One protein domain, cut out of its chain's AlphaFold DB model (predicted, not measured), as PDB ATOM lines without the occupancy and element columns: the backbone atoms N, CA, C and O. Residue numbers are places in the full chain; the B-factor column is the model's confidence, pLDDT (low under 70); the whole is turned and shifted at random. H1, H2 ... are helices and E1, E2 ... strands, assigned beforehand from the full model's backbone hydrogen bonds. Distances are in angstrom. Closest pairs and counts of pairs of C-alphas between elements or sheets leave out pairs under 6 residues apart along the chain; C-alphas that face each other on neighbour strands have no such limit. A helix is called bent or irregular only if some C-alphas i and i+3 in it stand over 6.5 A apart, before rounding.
ATOM      1  N   THR A 142     162.675 199.519 214.706       61.09
ATOM      2  CA  THR A 142     162.893 198.069 214.595       61.09
ATOM      3  C   THR A 142     162.438 197.535 213.246       61.09
ATOM      4  O   THR A 142     161.290 197.752 212.858       61.09
ATOM      5  N   MET A 143     163.335 196.800 212.579       72.56
ATOM      6  CA  MET A 143     163.087 196.088 211.316       72.56
ATOM      7  C   MET A 143     161.889 195.144 211.413       72.56
ATOM      8  O   MET A 143     161.577 194.652 212.506       72.56
ATOM      9  N   SER A 144     161.214 194.876 210.294       80.44
ATOM     10  CA  SER A 144     160.008 194.046 210.293       80.44
ATOM     11  C   SER A 144     160.322 192.602 210.708       80.44
ATOM     12  O   SER A 144     161.468 192.150 210.675       80.44
ATOM     13  N   LYS A 145     159.304 191.853 211.145       79.12
ATOM     14  CA  LYS A 145     159.462 190.424 211.473       79.12
ATOM     15  C   LYS A 145     159.932 189.620 210.252       79.12
ATOM     16  O   LYS A 145     160.693 188.671 210.417       79.12
ATOM     17  N   GLN A 146     159.529 190.034 209.050       80.00
ATOM     18  CA  GLN A 146     159.942 189.414 207.792       80.00
ATOM     19  C   GLN A 146     161.454 189.575 207.561       80.00
ATOM     20  O   GLN A 146     162.133 188.593 207.269       80.00
ATOM     21  N   ASP A 147     161.990 190.777 207.800       83.62
ATOM     22  CA  ASP A 147     163.420 191.080 207.621       83.62
ATOM     23  C   ASP A 147     164.298 190.292 208.599       83.62
ATOM     24  O   ASP A 147     165.388 189.845 208.255       83.62
ATOM     25  N   VAL A 148     163.815 190.081 209.829       83.62
ATOM     26  CA  VAL A 148     164.508 189.254 210.829       83.62
ATOM     27  C   VAL A 148     164.538 187.790 210.406       83.62
ATOM     28  O   VAL A 148     165.572 187.135 210.545       83.62
ATOM     29  N   LEU A 149     163.414 187.265 209.913       85.31
ATOM     30  CA  LEU A 149     163.286 185.858 209.530       85.31
ATOM     31  C   LEU A 149     164.101 185.502 208.280       85.31
ATOM     32  O   LEU A 149     164.481 184.345 208.145       85.31
ATOM     33  N   ALA A 150     164.466 186.474 207.436       87.44
ATOM     34  CA  ALA A 150     165.347 186.258 206.284       87.44
ATOM     35  C   ALA A 150     166.738 185.693 206.655       87.44
ATOM     36  O   ALA A 150     167.409 185.086 205.823       87.44
ATOM     37  N   TYR A 151     167.168 185.853 207.913       87.94
ATOM     38  CA  TYR A 151     168.436 185.322 208.431       87.94
ATOM     39  C   TYR A 151     168.312 183.924 209.054       87.94
ATOM     40  O   TYR A 151     169.263 183.443 209.685       87.94
ATOM     41  N   PHE A 152     167.151 183.281 208.926       89.00
ATOM     42  CA  PHE A 152     166.886 181.968 209.498       89.00
ATOM     43  C   PHE A 152     166.307 181.006 208.462       89.00
ATOM     44  O   PHE A 152     165.512 181.386 207.609       89.00
ATOM     45  N   THR A 153     166.678 179.735 208.582       87.19
ATOM     46  CA  THR A 153     166.085 178.627 207.830       87.19
ATOM     47  C   THR A 153     165.146 177.855 208.748       87.19
ATOM     48  O   THR A 153     165.528 177.500 209.868       87.19
ATOM     49  N   SER A 154     163.918 177.608 208.292       85.69
ATOM     50  CA  SER A 154     162.960 176.761 209.007       85.69
ATOM     51  C   SER A 154     163.322 175.295 208.804       85.69
ATOM     52  O   SER A 154     163.411 174.841 207.667       85.69
ATOM     53  N   ILE A 155     163.536 174.572 209.898       82.88
ATOM     54  CA  ILE A 155     163.801 173.132 209.908       82.88
ATOM     55  C   ILE A 155     162.815 172.512 210.893       82.88
ATOM     56  O   ILE A 155     162.912 172.756 212.096       82.88
ATOM     57  N   ASP A 156     161.870 171.729 210.377       83.06
ATOM     58  CA  ASP A 156     160.782 171.126 211.151       83.06
ATOM     59  C   ASP A 156     160.072 172.178 212.035       83.06
ATOM     60  O   ASP A 156     159.497 173.142 211.528       83.06
ATOM     61  N   ASP A 157     160.193 172.038 213.358       83.31
ATOM     62  CA  ASP A 157     159.550 172.879 214.372       83.31
ATOM     63  C   ASP A 157     160.447 174.010 214.916       83.31
ATOM     64  O   ASP A 157     160.123 174.653 215.925       83.31
ATOM     65  N   TYR A 158     161.613 174.260 214.307       85.44
ATOM     66  CA  TYR A 158     162.544 175.291 214.772       85.44
ATOM     67  C   TYR A 158     163.218 176.091 213.651       85.44
ATOM     68  O   TYR A 158     163.334 175.679 212.505       85.44
ATOM     69  N   LEU A 159     163.714 177.271 214.014       86.81
ATOM     70  CA  LEU A 159     164.526 178.127 213.159       86.81
ATOM     71  C   LEU A 159     166.013 177.895 213.460       86.81
ATOM     72  O   LEU A 159     166.428 177.913 214.626       86.81
ATOM     73  N   LYS A 160     166.816 177.708 212.409       86.94
ATOM     74  CA  LYS A 160     168.288 177.681 212.434       86.94
ATOM     75  C   LYS A 160     168.812 179.016 211.909       86.94
ATOM     76  O   LYS A 160     168.306 179.513 210.913       86.94
ATOM     77  N   CYS A 161     169.803 179.615 212.570       90.19
ATOM     78  CA  CYS A 161     170.391 180.869 212.091       90.19
ATOM     79  C   CYS A 161     171.388 180.608 210.957       90.19
ATOM     80  O   CYS A 161     172.306 179.806 211.130       90.19
ATOM     81  N   ASN A 162     171.256 181.346 209.855       88.94
ATOM     82  CA  ASN A 162     172.088 181.201 208.656       88.94
ATOM     83  C   ASN A 162     173.483 181.838 208.813       88.94
ATOM     84  O   ASN A 162     174.383 181.558 208.035       88.94
ATOM     85  N   LEU A 163     173.679 182.693 209.824       86.69
ATOM     86  CA  LEU A 163     174.961 183.361 210.100       86.69
ATOM     87  C   LEU A 163     175.848 182.590 211.089       86.69
ATOM     88  O   LEU A 163     176.966 183.011 211.396       86.69
ATOM     89  N   CYS A 164     175.338 181.503 211.665       87.50
ATOM     90  CA  CYS A 164     176.063 180.691 212.632       87.50
ATOM     91  C   CYS A 164     176.743 179.512 211.933       87.50
ATOM     92  O   CYS A 164     176.048 178.585 211.533       87.50
ATOM     93  N   VAL A 165     178.080 179.517 211.905       74.81
ATOM     94  CA  VAL A 165     178.905 178.426 211.348       74.81
ATOM     95  C   VAL A 165     178.589 177.083 212.031       74.81
ATOM     96  O   VAL A 165     178.312 176.111 211.349       74.81
ATOM     97  N   ASP A 166     178.448 177.068 213.365       65.44
ATOM     98  CA  ASP A 166     178.031 175.884 214.137       65.44
ATOM     99  C   ASP A 166     176.790 176.177 214.992       65.44
ATOM    100  O   ASP A 166     176.853 176.555 216.170       65.44
ATOM    101  N   SER A 167     175.607 176.065 214.385       61.78
ATOM    102  CA  SER A 167     174.334 176.365 215.048       61.78
ATOM    103  C   SER A 167     173.671 175.125 215.664       61.78
ATOM    104  O   SER A 167     172.699 174.612 215.118       61.78
ATOM    105  N   THR A 168     174.095 174.693 216.858       64.75
ATOM    106  CA  THR A 168     173.326 173.715 217.672       64.75
ATOM    107  C   THR A 168     172.077 174.325 218.322       64.75
ATOM    108  O   THR A 168     171.230 173.623 218.877       64.75
ATOM    109  N   LYS A 169     171.955 175.656 218.280       77.38
ATOM    110  CA  LYS A 169     170.888 176.399 218.943       77.38
ATOM    111  C   LYS A 169     169.637 176.452 218.070       77.38
ATOM    112  O   LYS A 169     169.648 177.067 217.009       77.38
ATOM    113  N   LYS A 170     168.560 175.847 218.570       83.31
ATOM    114  CA  LYS A 170     167.235 175.819 217.943       83.31
ATOM    115  C   LYS A 170     166.369 176.954 218.490       83.31
ATOM    116  O   LYS A 170     166.293 177.132 219.708       83.31
ATOM    117  N   PHE A 171     165.739 177.734 217.618       84.56
ATOM    118  CA  PHE A 171     164.806 178.792 218.015       84.56
ATOM    119  C   PHE A 171     163.368 178.344 217.739       84.56
ATOM    120  O   PHE A 171     163.080 177.866 216.654       84.56
ATOM    121  N   SER A 172     162.468 178.479 218.711       79.19
ATOM    122  CA  SER A 172     161.067 178.060 218.551       79.19
ATOM    123  C   SER A 172     160.311 178.945 217.550       79.19
ATOM    124  O   SER A 172     160.505 180.161 217.531       79.19
ATOM    125  N   LEU A 173     159.423 178.319 216.771       69.00
ATOM    126  CA  LEU A 173     158.545 178.938 215.769       69.00
ATOM    127  C   LEU A 173     157.252 179.560 216.335       69.00
ATOM    128  O   LEU A 173     156.410 180.022 215.566       69.00
ATOM    129  N   ASN A 174     157.066 179.596 217.660       59.81
ATOM    130  CA  ASN A 174     155.774 179.963 218.250       59.81
ATOM    131  C   ASN A 174     155.326 181.393 217.871       59.81
ATOM    132  O   ASN A 174     155.999 182.393 218.133       59.81
ATOM    133  N   GLY A 175     154.147 181.458 217.243       59.62
ATOM    134  CA  GLY A 175     153.753 182.422 216.209       59.62
ATOM    135  C   GLY A 175     153.625 183.914 216.539       59.62
ATOM    136  O   GLY A 175     153.258 184.674 215.647       59.62
ATOM    137  N   SER A 176     153.969 184.406 217.726       59.69
ATOM    138  CA  SER A 176     153.764 185.828 218.070       59.69
ATOM    139  C   SER A 176     155.018 186.591 218.499       59.69
ATOM    140  O   SER A 176     155.028 187.813 218.380       59.69
ATOM    141  N   SER A 177     156.094 185.919 218.921       72.12
ATOM    142  CA  SER A 177     157.278 186.585 219.487       72.12
ATOM    143  C   SER A 177     158.556 186.244 218.722       72.12
ATOM    144  O   SER A 177     159.015 185.108 218.727       72.12
ATOM    145  N   ASP A 178     159.175 187.249 218.104       81.94
ATOM    146  CA  ASP A 178     160.486 187.173 217.438       81.94
ATOM    147  C   ASP A 178     161.634 187.693 218.339       81.94
ATOM    148  O   ASP A 178     162.797 187.780 217.942       81.94
ATOM    149  N   THR A 179     161.331 187.970 219.609       82.75
ATOM    150  CA  THR A 179     162.248 188.546 220.606       82.75
ATOM    151  C   THR A 179     163.556 187.757 220.755       82.75
ATOM    152  O   THR A 179     164.630 188.339 220.937       82.75
ATOM    153  N   ASN A 180     163.486 186.423 220.677       85.06
ATOM    154  CA  ASN A 180     164.639 185.536 220.849       85.06
ATOM    155  C   ASN A 180     165.581 185.535 219.640       85.06
ATOM    156  O   ASN A 180     166.801 185.528 219.827       85.06
ATOM    157  N   VAL A 181     165.022 185.559 218.429       86.50
ATOM    158  CA  VAL A 181     165.787 185.582 217.175       86.50
ATOM    159  C   VAL A 181     166.396 186.965 216.934       86.50
ATOM    160  O   VAL A 181     167.588 187.059 216.648       86.50
ATOM    161  N   ARG A 182     165.654 188.043 217.230       88.44
ATOM    162  CA  ARG A 182     166.171 189.424 217.261       88.44
ATOM    163  C   ARG A 182     167.356 189.582 218.208       88.44
ATOM    164  O   ARG A 182     168.417 190.066 217.817       88.44
ATOM    165  N   ARG A 183     167.213 189.104 219.451       86.56
ATOM    166  CA  ARG A 183     168.293 189.137 220.451       86.56
ATOM    167  C   ARG A 183     169.517 188.348 219.998       86.56
ATOM    168  O   ARG A 183     170.639 188.745 220.286       86.56
ATOM    169  N   HIS A 184     169.318 187.223 219.321       88.50
ATOM    170  CA  HIS A 184     170.421 186.434 218.795       88.50
ATOM    171  C   HIS A 184     171.213 187.190 217.724       88.50
ATOM    172  O   HIS A 184     172.431 187.294 217.872       88.50
ATOM    173  N   LEU A 185     170.537 187.759 216.719       87.31
ATOM    174  CA  LEU A 185     171.181 188.568 215.678       87.31
ATOM    175  C   LEU A 185     171.923 189.768 216.286       87.31
ATOM    176  O   LEU A 185     173.106 189.969 216.013       87.31
ATOM    177  N   GLY A 186     171.277 190.504 217.193       85.69
ATOM    178  CA  GLY A 186     171.884 191.684 217.807       85.69
ATOM    179  C   GLY A 186     173.058 191.396 218.743       85.69
ATOM    180  O   GLY A 186     174.012 192.169 218.785       85.69
ATOM    181  N   VAL A 187     173.029 190.283 219.486       83.25
ATOM    182  CA  VAL A 187     174.074 189.963 220.476       83.25
ATOM    183  C   VAL A 187     175.198 189.111 219.891       83.25
ATOM    184  O   VAL A 187     176.358 189.395 220.173       83.25
ATOM    185  N   LYS A 188     174.877 188.060 219.122       84.69
ATOM    186  CA  LYS A 188     175.873 187.106 218.599       84.69
ATOM    187  C   LYS A 188     176.496 187.577 217.286       84.69
ATOM    188  O   LYS A 188     177.662 187.290 217.048       84.69
ATOM    189  N   HIS A 189     175.734 188.298 216.464       85.06
ATOM    190  CA  HIS A 189     176.176 188.779 215.151       85.06
ATOM    191  C   HIS A 189     176.361 190.300 215.096       85.06
ATOM    192  O   HIS A 189     176.645 190.838 214.036       85.06
ATOM    193  N   HIS A 190     176.240 190.992 216.235       81.12
ATOM    194  CA  HIS A 190     176.417 192.444 216.360       81.12
ATOM    195  C   HIS A 190     175.458 193.299 215.509       81.12
ATOM    196  O   HIS A 190     175.690 194.495 215.340       81.12
ATOM    197  N   LEU A 191     174.335 192.730 215.057       86.00
ATOM    198  CA  LEU A 191     173.327 193.412 214.240       86.00
ATOM    199  C   LEU A 191     172.307 194.154 215.122       86.00
ATOM    200  O   LEU A 191     171.168 193.718 215.328       86.00
ATOM    201  N   LYS A 192     172.754 195.259 215.727       83.69
ATOM    202  CA  LYS A 192     171.998 196.027 216.736       83.69
ATOM    203  C   LYS A 192     170.653 196.558 216.228       83.69
ATOM    204  O   LYS A 192     169.747 196.724 217.039       83.69
ATOM    205  N   GLN A 193     170.503 196.762 214.919       82.25
ATOM    206  CA  GLN A 193     169.275 197.236 214.270       82.25
ATOM    207  C   GLN A 193     168.069 196.299 214.454       82.25
ATOM    208  O   GLN A 193     166.921 196.722 214.320       82.25
ATOM    209  N   PHE A 194     168.306 195.027 214.795       84.25
ATOM    210  CA  PHE A 194     167.231 194.068 215.053       84.25
ATOM    211  C   PHE A 194     166.762 194.047 216.511       84.25
ATOM    212  O   PHE A 194     165.708 193.471 216.783       84.25
ATOM    213  N   LEU A 195     167.508 194.655 217.445       82.94
ATOM    214  CA  LEU A 195     167.157 194.681 218.866       82.94
ATOM    215  C   LEU A 195     165.985 195.626 219.131       82.94
ATOM    216  O   LEU A 195     165.949 196.749 218.636       82.94
ATOM    217  N   TYR A 196     165.063 195.206 219.996       83.75
ATOM    218  CA  TYR A 196     164.081 196.136 220.548       83.75
ATOM    219  C   TYR A 196     164.765 197.225 221.391       83.75
ATOM    220  O   TYR A 196     165.797 196.946 222.005       83.75
ATOM    221  N   PRO A 197     164.179 198.431 221.521       79.81
ATOM    222  CA  PRO A 197     164.762 199.513 222.321       79.81
ATOM    223  C   PRO A 197     165.125 199.107 223.759       79.81
ATOM    224  O   PRO A 197     166.193 199.470 224.245       79.81
ATOM    225  N   SER A 198     164.296 198.286 224.413       80.00
ATOM    226  CA  SER A 198     164.582 197.736 225.747       80.00
ATOM    227  C   SER A 198     165.798 196.803 225.755       80.00
ATOM    228  O   SER A 198     166.625 196.865 226.662       80.00
ATOM    229  N   GLN A 199     165.953 195.978 224.717       81.31
ATOM    230  CA  GLN A 199     167.092 195.074 224.553       81.31
ATOM    231  C   GLN A 199     168.374 195.829 224.203       81.31
ATOM    232  O   GLN A 199     169.441 195.456 224.679       81.31
ATOM    233  N   LEU A 200     168.282 196.884 223.390       80.06
ATOM    234  CA  LEU A 200     169.414 197.745 223.059       80.06
ATOM    235  C   LEU A 200     169.897 198.492 224.308       80.06
ATOM    236  O   LEU A 200     171.089 198.488 224.589       80.06
ATOM    237  N   GLN A 201     168.980 199.027 225.117       78.94
ATOM    238  CA  GLN A 201     169.308 199.684 226.384       78.94
ATOM    239  C   GLN A 201     169.945 198.710 227.398       78.94
ATOM    240  O   GLN A 201     170.921 199.050 228.073       78.94
ATOM    241  N   GLU A 202     169.450 197.472 227.485       78.00
ATOM    242  CA  GLU A 202     170.045 196.412 228.313       78.00
ATOM    243  C   GLU A 202     171.429 195.981 227.788       78.00
ATOM    244  O   GLU A 202     172.374 195.783 228.554       78.00
ATOM    245  N   TYR A 203     171.579 195.863 226.468       72.69
ATOM    246  CA  TYR A 203     172.845 195.534 225.819       72.69
ATOM    247  C   TYR A 203     173.890 196.633 226.047       72.69
ATOM    248  O   TYR A 203     175.005 196.350 226.480       72.69
ATOM    249  N   GLU A 204     173.529 197.894 225.827       73.31
ATOM    250  CA  GLU A 204     174.408 199.049 226.015       73.31
ATOM    251  C   GLU A 204     174.790 199.265 227.480       73.31
ATOM    252  O   GLU A 204     175.942 199.591 227.765       73.31
ATOM    253  N   SER A 205     173.876 199.038 228.427       66.81
ATOM    254  CA  SER A 205     174.191 199.113 229.862       66.81
ATOM    255  C   SER A 205     175.153 198.002 230.301       66.81
ATOM    256  O   SER A 205     176.121 198.282 231.012       66.81
ATOM    257  N   LYS A 206     174.983 196.772 229.797       66.00
ATOM    258  CA  LYS A 206     175.936 195.666 230.002       66.00
ATOM    259  C   LYS A 206     177.303 195.920 229.359       66.00
ATOM    260  O   LYS A 206     178.314 195.472 229.896       66.00
ATOM    261  N   GLN A 207     177.361 196.637 228.235       61.81
ATOM    262  CA  GLN A 207     178.630 197.023 227.604       61.81
ATOM    263  C   GLN A 207     179.313 198.188 228.336       61.81
ATOM    264  O   GLN A 207     180.525 198.152 228.530       61.81
ATOM    265  N   LYS A 208     178.557 199.179 228.827       57.12
ATOM    266  CA  LYS A 208     179.095 200.284 229.642       57.12
ATOM    267  C   LYS A 208     179.723 199.793 230.951       57.12
ATOM    268  O   LYS A 208     180.749 200.327 231.355       57.12
ATOM    269  N   GLN A 209     179.182 198.737 231.566       57.09
ATOM    270  CA  GLN A 209     179.777 198.112 232.758       57.09
ATOM    271  C   GLN A 209     181.123 197.410 232.507       57.09
ATOM    272  O   GLN A 209     181.840 197.123 233.461       57.09
ATOM    273  N   LYS A 210     181.492 197.132 231.249       61.81
ATOM    274  CA  LYS A 210     182.778 196.505 230.900       61.81
ATOM    275  C   LYS A 210     183.903 197.503 230.642       61.81
ATOM    276  O   LYS A 210     185.032 197.070 230.420       61.81
TER     277      LYS A 210
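Overview. This is residues 142 to 210 of the 448 residues of the protein "Hypothetical protein" of Rotaria socialis (UniProt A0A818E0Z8). The middle of this elongated model is helix H2; a small hairpin of strands E1 and E2 makes one end, and helix H3 makes the other, its last part, residues 204 to 208, sticking out together with residues 209 and 210. The short helix H1 sits beside H2 without clearly touching it, and the long stretch of residues 162 to 178 folds back past the hairpin, where residues 171 to 172 pair with E2, before it leads into H2. The printed part has 69 residues, with three named helices and two named strands in the order H1, E1, E2, H2, H3, and the sheet has the order E1 - E2, antiparallel. The class is mixed, helices and strands, with 27 residues in helices and 8 in strands. The whole is compact by its radius of gyration of the C-alphas, 12.4 A, yet only just elongated in outline, with spans of 39 by 26 by 16 A.

Along the chain. The printed part begins at Thr 142. H1 covers residues 145 to 149 and measures 6.3 A from first to last C-alpha; C-alpha 145 is at (159.462, 190.424, 211.473). E1, residues 152 to 155, is 9.4 A long, and E2, residues 158 to 161, is 10.0 A long. After E2 come residues 162 to 178, with no named element. H2 takes residues 179 to 188 and is 13.8 A long; its first C-alpha is at (162.248, 188.546, 220.606). H3 is the longest helix, residues 197 to 208, 16.1 A from first to last C-alpha, and ends with C-alpha 208 at (179.095, 200.284, 229.642). None of the helices is bent or irregular.

Arrangement. H1 is followed by a tight link of 2 residues to E1. E1 and E2 form a hairpin, antiparallel, with an angle of 144 degrees between their N-to-C directions. C-alphas 152 and 161, which face each other, are 4.5 A apart. Across this pair N 153 and O 160 are within hydrogen-bond range at 2.9 A, as are N 155 and O 158 at 2.8 A. Residues 158 to 159 of E2 are also paired, antiparallel, with residues 171 to 172, a stretch too short to be named. E2 and H2 are near each other, with 5 pairs of C-alphas within 10 A. H1 and H2 are close but not clearly touching; their closest C-alphas, those of Val 148 and Arg 182, are 6.6 A apart. H2 and H3 are close but not clearly touching as well, with the closest C-alphas, those of Arg 183 and Gln 199, 7.3 A apart. These two helices run the same way at a shallow tilt of 30 degrees. H1 is apart from E2 and from H3, E1 is apart from H2 and from H3, and E2 is apart from H3. In H1, H2 and H3 every O i to N i+4 pair is within hydrogen-bond range.

Size, cuts and confidence. The two C-alphas farthest apart are those of Asp 156, in the link between E1 and E2, and Gln 209, at 39.4 A. The centre of H2 is 2.1 A from the mean of the C-alphas, while that of H3 is farthest from it, at 14.5 A. The printed part has no cut. The links from H1 to E1 and from E1 to E2 are tight, the link of 8 residues from H2 to H3 is short, and the link of 17 residues from E2 to H2 is long. Residues 204 to 210 stand free. The mean pLDDT of the printed part is 78.9, and 14 residues are under 70: residue 142, residues 166 to 168, residues 173 to 176 and residues 205 to 210.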